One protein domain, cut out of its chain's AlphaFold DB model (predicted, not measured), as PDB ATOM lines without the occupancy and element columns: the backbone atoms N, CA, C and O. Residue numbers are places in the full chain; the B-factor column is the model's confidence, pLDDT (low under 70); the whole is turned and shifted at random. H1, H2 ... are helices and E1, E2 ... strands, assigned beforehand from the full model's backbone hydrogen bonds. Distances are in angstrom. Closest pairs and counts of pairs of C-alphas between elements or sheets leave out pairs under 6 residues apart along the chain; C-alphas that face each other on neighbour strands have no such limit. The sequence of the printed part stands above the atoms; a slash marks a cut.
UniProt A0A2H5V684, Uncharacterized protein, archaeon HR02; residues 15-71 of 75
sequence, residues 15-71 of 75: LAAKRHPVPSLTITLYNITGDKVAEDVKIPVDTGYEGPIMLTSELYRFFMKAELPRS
ATOM      1  N   LEU A  15       9.873   9.431 -13.962       85.12
ATOM      2  CA  LEU A  15      10.044   8.441 -15.023       85.12
ATOM      3  C   LEU A  15      11.512   8.022 -15.129       85.12
ATOM      4  O   LEU A  15      12.425   8.817 -14.896       85.12
ATOM      5  N   ALA A  16      11.745   6.770 -15.519       83.19
ATOM      6  CA  ALA A  16      13.085   6.291 -15.831       83.19
ATOM      7  C   ALA A  16      13.596   6.958 -17.120       83.19
ATOM      8  O   ALA A  16      12.919   6.940 -18.145       83.19
ATOM      9  N   ALA A  17      14.808   7.510 -17.082       80.50
ATOM     10  CA  ALA A  17      15.507   8.004 -18.265       80.50
ATOM     11  C   ALA A  17      16.959   7.508 -18.273       80.50
ATOM     12  O   ALA A  17      17.439   6.938 -17.295       80.50
ATOM     13  N   LYS A  18      17.669   7.712 -19.392       79.38
ATOM     14  CA  LYS A  18      19.000   7.118 -19.634       79.38
ATOM     15  C   LYS A  18      20.055   7.425 -18.567       79.38
ATOM     16  O   LYS A  18      20.962   6.621 -18.393       79.38
ATOM     17  N   ARG A  19      19.996   8.595 -17.922       81.25
ATOM     18  CA  ARG A  19      21.055   9.071 -17.012       81.25
ATOM     19  C   ARG A  19      20.553   9.291 -15.591       81.25
ATOM     20  O   ARG A  19      21.122   8.742 -14.656       81.25
ATOM     21  N   HIS A  20      19.471  10.050 -15.444       83.31
ATOM     22  CA  HIS A  20      18.815  10.311 -14.165       83.31
ATOM     23  C   HIS A  20      17.298  10.230 -14.341       83.31
ATOM     24  O   HIS A  20      16.821  10.562 -15.427       83.31
ATOM     25  N   PRO A  21      16.540   9.813 -13.313       84.75
ATOM     26  CA  PRO A  21      15.086   9.883 -13.347       84.75
ATOM     27  C   PRO A  21      14.622  11.317 -13.608       84.75
ATOM     28  O   PRO A  21      15.158  12.260 -13.025       84.75
ATOM     29  N   VAL A  22      13.626  11.475 -14.474       86.44
ATOM     30  CA  VAL A  22      13.078  12.788 -14.837       86.44
ATOM     31  C   VAL A  22      11.743  13.006 -14.132       86.44
ATOM     32  O   VAL A  22      10.946  12.065 -14.069       86.44
ATOM     33  N   PRO A  23      11.480  14.204 -13.580       87.50
ATOM     34  CA  PRO A  23      10.175  14.513 -13.015       87.50
ATOM     35  C   PRO A  23       9.104  14.382 -14.095       87.50
ATOM     36  O   PRO A  23       9.345  14.660 -15.270       87.50
ATOM     37  N   SER A  24       7.925  13.933 -13.700       88.19
ATOM     38  CA  SER A  24       6.820  13.642 -14.602       88.19
ATOM     39  C   SER A  24       5.509  14.158 -14.051       88.19
ATOM     40  O   SER A  24       5.257  14.113 -12.845       88.19
ATOM     41  N   LEU A  25       4.669  14.622 -14.965       86.44
ATOM     42  CA  LEU A  25       3.305  15.028 -14.680       86.44
ATOM     43  C   LEU A  25       2.350  14.028 -15.313       86.44
ATOM     44  O   LEU A  25       2.525  13.629 -16.465       86.44
ATOM     45  N   THR A  26       1.344  13.637 -14.542       87.44
ATOM     46  CA  THR A  26       0.210  12.871 -15.045       87.44
ATOM     47  C   THR A  26      -0.800  13.858 -15.599       87.44
ATOM     48  O   THR A  26      -1.295  14.713 -14.861       87.44
ATOM     49  N   ILE A  27      -1.100  13.755 -16.888       85.81
ATOM     50  CA  ILE A  27      -2.078  14.618 -17.543       85.81
ATOM     51  C   ILE A  27      -3.195  13.793 -18.169       85.81
ATOM     52  O   ILE A  27      -3.002  12.662 -18.613       85.81
ATOM     53  N   THR A  28      -4.381  14.390 -18.208       87.06
ATOM     54  CA  THR A  28      -5.506  13.897 -19.001       87.06
ATOM     55  C   THR A  28      -5.703  14.841 -20.169       87.06
ATOM     56  O   THR A  28      -5.716  16.060 -19.992       87.06
ATOM     57  N   LEU A  29      -5.849  14.274 -21.356       81.44
ATOM     58  CA  LEU A  29      -5.991  15.020 -22.592       81.44
ATOM     59  C   LEU A  29      -7.429  14.904 -23.099       81.44
ATOM     60  O   LEU A  29      -8.008  13.814 -23.140       81.44
ATOM     61  N   TYR A  30      -7.981  16.050 -23.478       83.06
ATOM     62  CA  TYR A  30      -9.366  16.225 -23.899       83.06
ATOM     63  C   TYR A  30      -9.405  16.680 -25.359       83.06
ATOM     64  O   TYR A  30      -8.490  17.374 -25.807       83.06
ATOM     65  N   ASN A  31     -10.440  16.296 -26.103       79.12
ATOM     66  CA  ASN A  31     -10.676  16.828 -27.447       79.12
ATOM     67  C   ASN A  31     -11.466  18.148 -27.384       79.12
ATOM     68  O   ASN A  31     -11.853  18.620 -26.313       79.12
ATOM     69  N   ILE A  32     -11.745  18.727 -28.554       79.25
ATOM     70  CA  ILE A  32     -12.505  19.978 -28.674       79.25
ATOM     71  C   ILE A  32     -13.953  19.867 -28.166       79.25
ATOM     72  O   ILE A  32     -14.542  20.872 -27.776       79.25
ATOM     73  N   THR A  33     -14.528  18.661 -28.135       81.81
ATOM     74  CA  THR A  33     -15.871  18.407 -27.589       81.81
ATOM     75  C   THR A  33     -15.868  18.161 -26.077       81.81
ATOM     76  O   THR A  33     -16.939  18.044 -25.486       81.81
ATOM     77  N   GLY A  34     -14.695  18.136 -25.431       78.50
ATOM     78  CA  GLY A  34     -14.544  17.891 -23.995       78.50
ATOM     79  C   GLY A  34     -14.531  16.410 -23.605       78.50
ATOM     80  O   GLY A  34     -14.523  16.090 -22.417       78.50
ATOM     81  N   ASP A  35     -14.495  15.498 -24.576       81.69
ATOM     82  CA  ASP A  35     -14.338  14.072 -24.321       81.69
ATOM     83  C   ASP A  35     -12.900  13.756 -23.919       81.69
ATOM     84  O   ASP A  35     -11.933  14.263 -24.494       81.69
ATOM     85  N   LYS A  36     -12.756  12.841 -22.961       83.50
ATOM     86  CA  LYS A  36     -11.452  12.309 -22.574       83.50
ATOM     87  C   LYS A  36     -10.908  11.403 -23.666       83.50
ATOM     88  O   LYS A  36     -11.534  10.409 -24.062       83.50
ATOM     89  N   VAL A  37      -9.721  11.745 -24.136       80.81
ATOM     90  CA  VAL A  37      -9.067  11.062 -25.248       80.81
ATOM     91  C   VAL A  37      -7.960  10.143 -24.750       80.81
ATOM     92  O   VAL A  37      -7.864   9.004 -25.198       80.81
ATOM     93  N   ALA A  38      -7.155  10.625 -23.804       79.31
ATOM     94  CA  ALA A  38      -6.124   9.843 -23.141       79.31
ATOM     95  C   ALA A  38      -6.077  10.220 -21.660       79.31
ATOM     96  O   ALA A  38      -5.956  11.398 -21.317       79.31
ATOM     97  N   GLU A  39      -6.186   9.215 -20.803       84.19
ATOM     98  CA  GLU A  39      -6.090   9.353 -19.352       84.19
ATOM     99  C   GLU A  39      -4.707   8.893 -18.878       84.19
ATOM    100  O   GLU A  39      -4.040   8.100 -19.544       84.19
ATOM    101  N   ASP A  40      -4.274   9.432 -17.740       83.56
ATOM    102  CA  ASP A  40      -3.043   9.052 -17.041       83.56
ATOM    103  C   ASP A  40      -1.754   9.082 -17.882       83.56
ATOM    104  O   ASP A  40      -0.801   8.331 -17.642       83.56
ATOM    105  N   VAL A  41      -1.683   9.993 -18.855       85.44
ATOM    106  CA  VAL A  41      -0.495  10.155 -19.695       85.44
ATOM    107  C   VAL A  41       0.611  10.782 -18.858       85.44
ATOM    108  O   VAL A  41       0.508  11.928 -18.424       85.44
ATOM    109  N   LYS A  42       1.691  10.031 -18.636       86.19
ATOM    110  CA  LYS A  42       2.876  10.529 -17.929       86.19
ATOM    111  C   LYS A  42       3.821  11.208 -18.907       86.19
ATOM    112  O   LYS A  42       4.366  10.550 -19.792       86.19
ATOM    113  N   ILE A  43       4.047  12.502 -18.716       85.81
ATOM    114  CA  ILE A  43       4.948  13.299 -19.555       85.81
ATOM    115  C   ILE A  43       6.118  13.808 -18.712       85.81
ATOM    116  O   ILE A  43       5.885  14.296 -17.602       85.81
ATOM    117  N   PRO A  44       7.368  13.696 -19.197       87.62
ATOM    118  CA  PRO A  44       8.517  14.271 -18.514       87.62
ATOM    119  C   PRO A  44       8.457  15.802 -18.538       87.62
ATOM    120  O   PRO A  44       8.131  16.405 -19.559       87.62
ATOM    121  N   VAL A  45       8.803  16.437 -17.422       83.19
ATOM    122  CA  VAL A  45       8.943  17.895 -17.350       83.19
ATOM    123  C   VAL A  45      10.332  18.266 -17.855       83.19
ATOM    124  O   VAL A  45      11.330  17.988 -17.190       83.19
ATOM    125  N   ASP A  46      10.387  18.889 -19.029       82.44
ATOM    126  CA  ASP A  46      11.615  19.433 -19.603       82.44
ATOM    127  C   ASP A  46      11.664  20.948 -19.378       82.44
ATOM    128  O   ASP A  46      10.935  21.709 -20.010       82.44
ATOM    129  N   THR A  47      12.520  21.393 -18.458       81.12
ATOM    130  CA  THR A  47      12.714  22.820 -18.163       81.12
ATOM    131  C   THR A  47      13.515  23.553 -19.241       81.12
ATOM    132  O   THR A  47      13.615  24.775 -19.179       81.12
ATOM    133  N   GLY A  48      14.141  22.830 -20.175       84.31
ATOM    134  CA  GLY A  48      14.913  23.392 -21.281       84.31
ATOM    135  C   GLY A  48      14.129  23.512 -22.589       84.31
ATOM    136  O   GLY A  48      14.658  24.053 -23.558       84.31
ATOM    137  N   TYR A  49      12.892  23.012 -22.638       84.06
ATOM    138  CA  TYR A  49      12.039  23.106 -23.816       84.06
ATOM    139  C   TYR A  49      11.157  24.357 -23.761       84.06
ATOM    140  O   TYR A  49      10.362  24.538 -22.842       84.06
ATOM    141  N   GLU A  50      11.262  25.201 -24.786       76.38
ATOM    142  CA  GLU A  50      10.375  26.348 -24.977       76.38
ATOM    143  C   GLU A  50       9.202  25.941 -25.877       76.38
ATOM    144  O   GLU A  50       9.282  25.950 -27.106       76.38
ATOM    145  N   GLY A  51       8.102  25.530 -25.251       81.00
ATOM    146  CA  GLY A  51       6.877  25.132 -25.931       81.00
ATOM    147  C   GLY A  51       5.848  24.562 -24.954       81.00
ATOM    148  O   GLY A  51       6.137  24.431 -23.766       81.00
ATOM    149  N   PRO A  52       4.633  24.235 -25.426       79.38
ATOM    150  CA  PRO A  52       3.569  23.757 -24.555       79.38
ATOM    151  C   PRO A  52       3.887  22.373 -23.975       79.38
ATOM    152  O   PRO A  52       4.081  22.240 -22.773       79.38
ATOM    153  N   ILE A  53       3.928  21.331 -24.813       80.19
ATOM    154  CA  ILE A  53       4.171  19.945 -24.393       80.19
ATOM    155  C   ILE A  53       4.869  19.205 -25.533       80.19
ATOM    156  O   ILE A  53       4.397  19.226 -26.671       80.19
ATOM    157  N   MET A  54       5.959  18.503 -25.225       80.44
ATOM    158  CA  MET A  54       6.588  17.587 -26.172       80.44
ATOM    159  C   MET A  54       5.895  16.220 -26.108       80.44
ATOM    160  O   MET A  54       5.889  15.558 -25.070       80.44
ATOM    161  N   LEU A  55       5.297  15.799 -27.223       80.12
ATOM    162  CA  LEU A  55       4.602  14.517 -27.345       80.12
ATOM    163  C   LEU A  55       5.451  13.505 -28.116       80.12
ATOM    164  O   LEU A  55       6.243  13.862 -28.988       80.12
ATOM    165  N   THR A  56       5.240  12.218 -27.838       83.12
ATOM    166  CA  THR A  56       5.775  11.154 -28.692       83.12
ATOM    167  C   THR A  56       5.048  11.147 -30.038       83.12
ATOM    168  O   THR A  56       3.884  11.542 -30.138       83.12
ATOM    169  N   SER A  57       5.704  10.647 -31.086       85.19
ATOM    170  CA  SER A  57       5.112  10.561 -32.429       85.19
ATOM    171  C   SER A  57       3.812   9.750 -32.463       85.19
ATOM    172  O   SER A  57       2.936  10.011 -33.283       85.19
ATOM    173  N   GLU A  58       3.687   8.754 -31.586       83.25
ATOM    174  CA  GLU A  58       2.485   7.936 -31.437       83.25
ATOM    175  C   GLU A  58       1.331   8.735 -30.828       83.25
ATOM    176  O   GLU A  58       0.263   8.811 -31.438       83.25
ATOM    177  N   LEU A  59       1.574   9.404 -29.694       81.00
ATOM    178  CA  LEU A  59       0.584  10.269 -29.056       81.00
ATOM    179  C   LEU A  59       0.149  11.380 -30.009       81.00
ATOM    180  O   LEU A  59      -1.043  11.596 -30.184       81.00
ATOM    181  N   TYR A  60       1.091  12.025 -30.696       83.81
ATOM    182  CA  TYR A  60       0.778  13.067 -31.669       83.81
ATOM    183  C   TYR A  60      -0.154  12.566 -32.786       83.81
ATOM    184  O   TYR A  60      -1.179  13.186 -33.065       83.81
ATOM    185  N   ARG A  61       0.146  11.412 -33.399       83.00
ATOM    186  CA  ARG A  61      -0.713  10.823 -34.445       83.00
ATOM    187  C   ARG A  61      -2.092  10.451 -33.925       83.00
ATOM    188  O   ARG A  61      -3.070  10.597 -34.656       83.00
ATOM    189  N   PHE A  62      -2.158   9.945 -32.700       81.88
ATOM    190  CA  PHE A  62      -3.420   9.653 -32.045       81.88
ATOM    191  C   PHE A  62      -4.239  10.935 -31.848       81.88
ATOM    192  O   PHE A  62      -5.393  10.971 -32.266       81.88
ATOM    193  N   PHE A  63      -3.625  12.015 -31.355       76.75
ATOM    194  CA  PHE A  63      -4.290  13.314 -31.206       76.75
ATOM    195  C   PHE A  63      -4.805  13.886 -32.516       76.75
ATOM    196  O   PHE A  63      -5.957  14.300 -32.567       76.75
ATOM    197  N   MET A  64      -4.020  13.826 -33.593       77.81
ATOM    198  CA  MET A  64      -4.490  14.311 -34.896       77.81
ATOM    199  C   MET A  64      -5.771  13.610 -35.370       77.81
ATOM    200  O   MET A  64      -6.582  14.211 -36.065       77.81
ATOM    201  N   LYS A  65      -5.962  12.330 -35.026       75.69
ATOM    202  CA  LYS A  65      -7.205  11.605 -35.334       75.69
ATOM    203  C   LYS A  65      -8.311  11.931 -34.334       75.69
ATOM    204  O   LYS A  65      -9.480  11.994 -34.705       75.69
ATOM    205  N   ALA A  66      -7.929  12.112 -33.078       71.81
ATOM    206  CA  ALA A  66      -8.835  12.221 -31.956       71.81
ATOM    207  C   ALA A  66      -9.397  13.623 -31.685       71.81
ATOM    208  O   ALA A  66     -10.305  13.755 -30.865       71.81
ATOM    209  N   GLU A  67      -8.915  14.656 -32.383       66.75
ATOM    210  CA  GLU A  67      -9.612  15.949 -32.432       66.75
ATOM    211  C   GLU A  67     -11.031  15.815 -32.999       66.75
ATOM    212  O   GLU A  67     -11.926  16.574 -32.626       66.75
ATOM    213  N   LEU A  68     -11.259  14.828 -33.868       66.50
ATOM    214  CA  LEU A  68     -12.586  14.529 -34.382       66.50
ATOM    215  C   LEU A  68     -13.442  13.827 -33.310       66.50
ATOM    216  O   LEU A  68     -12.917  13.039 -32.519       66.50
ATOM    217  N   PRO A  69     -14.771  14.034 -33.304       66.19
ATOM    218  CA  PRO A  69     -15.703  13.229 -32.521       66.19
ATOM    219  C   PRO A  69     -15.458  11.727 -32.717       66.19
ATOM    220  O   PRO A  69     -15.224  11.285 -33.844       66.19
ATOM    221  N   ARG A  70     -15.570  10.925 -31.646       66.25
ATOM    222  CA  ARG A  70     -15.334   9.462 -31.690       66.25
ATOM    223  C   ARG A  70     -16.143   8.742 -32.774       66.25
ATOM    224  O   ARG A  70     -15.682   7.748 -33.321       66.25
ATOM    225  N   SER A  71     -17.326   9.253 -33.113       68.00
ATOM    226  CA  SER A  71     -18.186   8.723 -34.181       68.00
ATOM    227  C   SER A  71     -17.568   8.801 -35.582       68.00
ATOM    228  O   SER A  71     -18.002   8.082 -36.478       68.00
TER     229      SER A  71
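AT A GLANCE: This is residues 15 to 71 of the 75 residues of an uncharacterized protein of archaeon HR02 (UniProt A0A2H5V684). A long hairpin of two strands, E1 and E2, runs lengthwise through the model, and one short helix, H1, runs lengthwise alongside it, loosely placed and nearer to E2 than to E1. The link from E2 to H1 swings out in a wide loop, of which residues 47 to 52 stick out; at the two ends of the long axis lie the turn of residues 17 to 20 and the tail of residues 67 to 71. The printed part has 57 residues with two named strands and one named helix, in the order E1, E2, H1; the sheet has the order E1 - E2 and is antiparallel. The class is mixed, helices and strands, with 28 residues, under half, in named elements. The whole is loose, with a radius of gyration of the C-alphas of 13.1 A, and its C-alphas span 43 by 21 by 17 A, a rod.

IN THESE COORDINATES: Strand E1 is residues 22 to 30, from C-alpha 22 at (13.078, 12.788, -14.837) to C-alpha 30 at (-9.366, 16.225, -23.899), 24.4 A. Strand E2 is residues 36 to 44 and measures 20.5 A from first to last C-alpha; it bends by 64 degrees at residue 40. Helix H1 is residues 57 to 66, 14.1 A long, and ends with C-alpha 66 at (-8.835, 12.221, -31.956).

HOW THE PARTS SIT: E1 and E2 form a hairpin and are antiparallel neighbours, with 166 degrees between their directions. The C-alphas of Ser 24 and Pro 44 face each other at 4.3 A, and those of Tyr 30 and Lys 36 at 4.6 A. Across the pair, N 25 and O 43 are within hydrogen-bond range at 2.9 A, as are N 41 and O 27 at 3.0 A. H1 and E2 have 2 pairs of C-alphas within 8 A, and their centres are 12.1 A from each other. Their closest C-alphas are those of Val 37 and Ala 66, 6.8 A apart. E1 and H1 are apart. In H1 every O i to N i+4 pair is within hydrogen-bond range.

THE WHOLE: The two C-alphas farthest apart are those of Arg 19 and Ser 71, at 42.8 A. The printed part has no cut. The link from E1 to E2, 5 residues, is tight. The link from E2 to H1, residues 45 to 56, is long, and residues 47 to 52 stand free. The mean pLDDT of the printed part is 81.0; residues 67 to 71 are under 70.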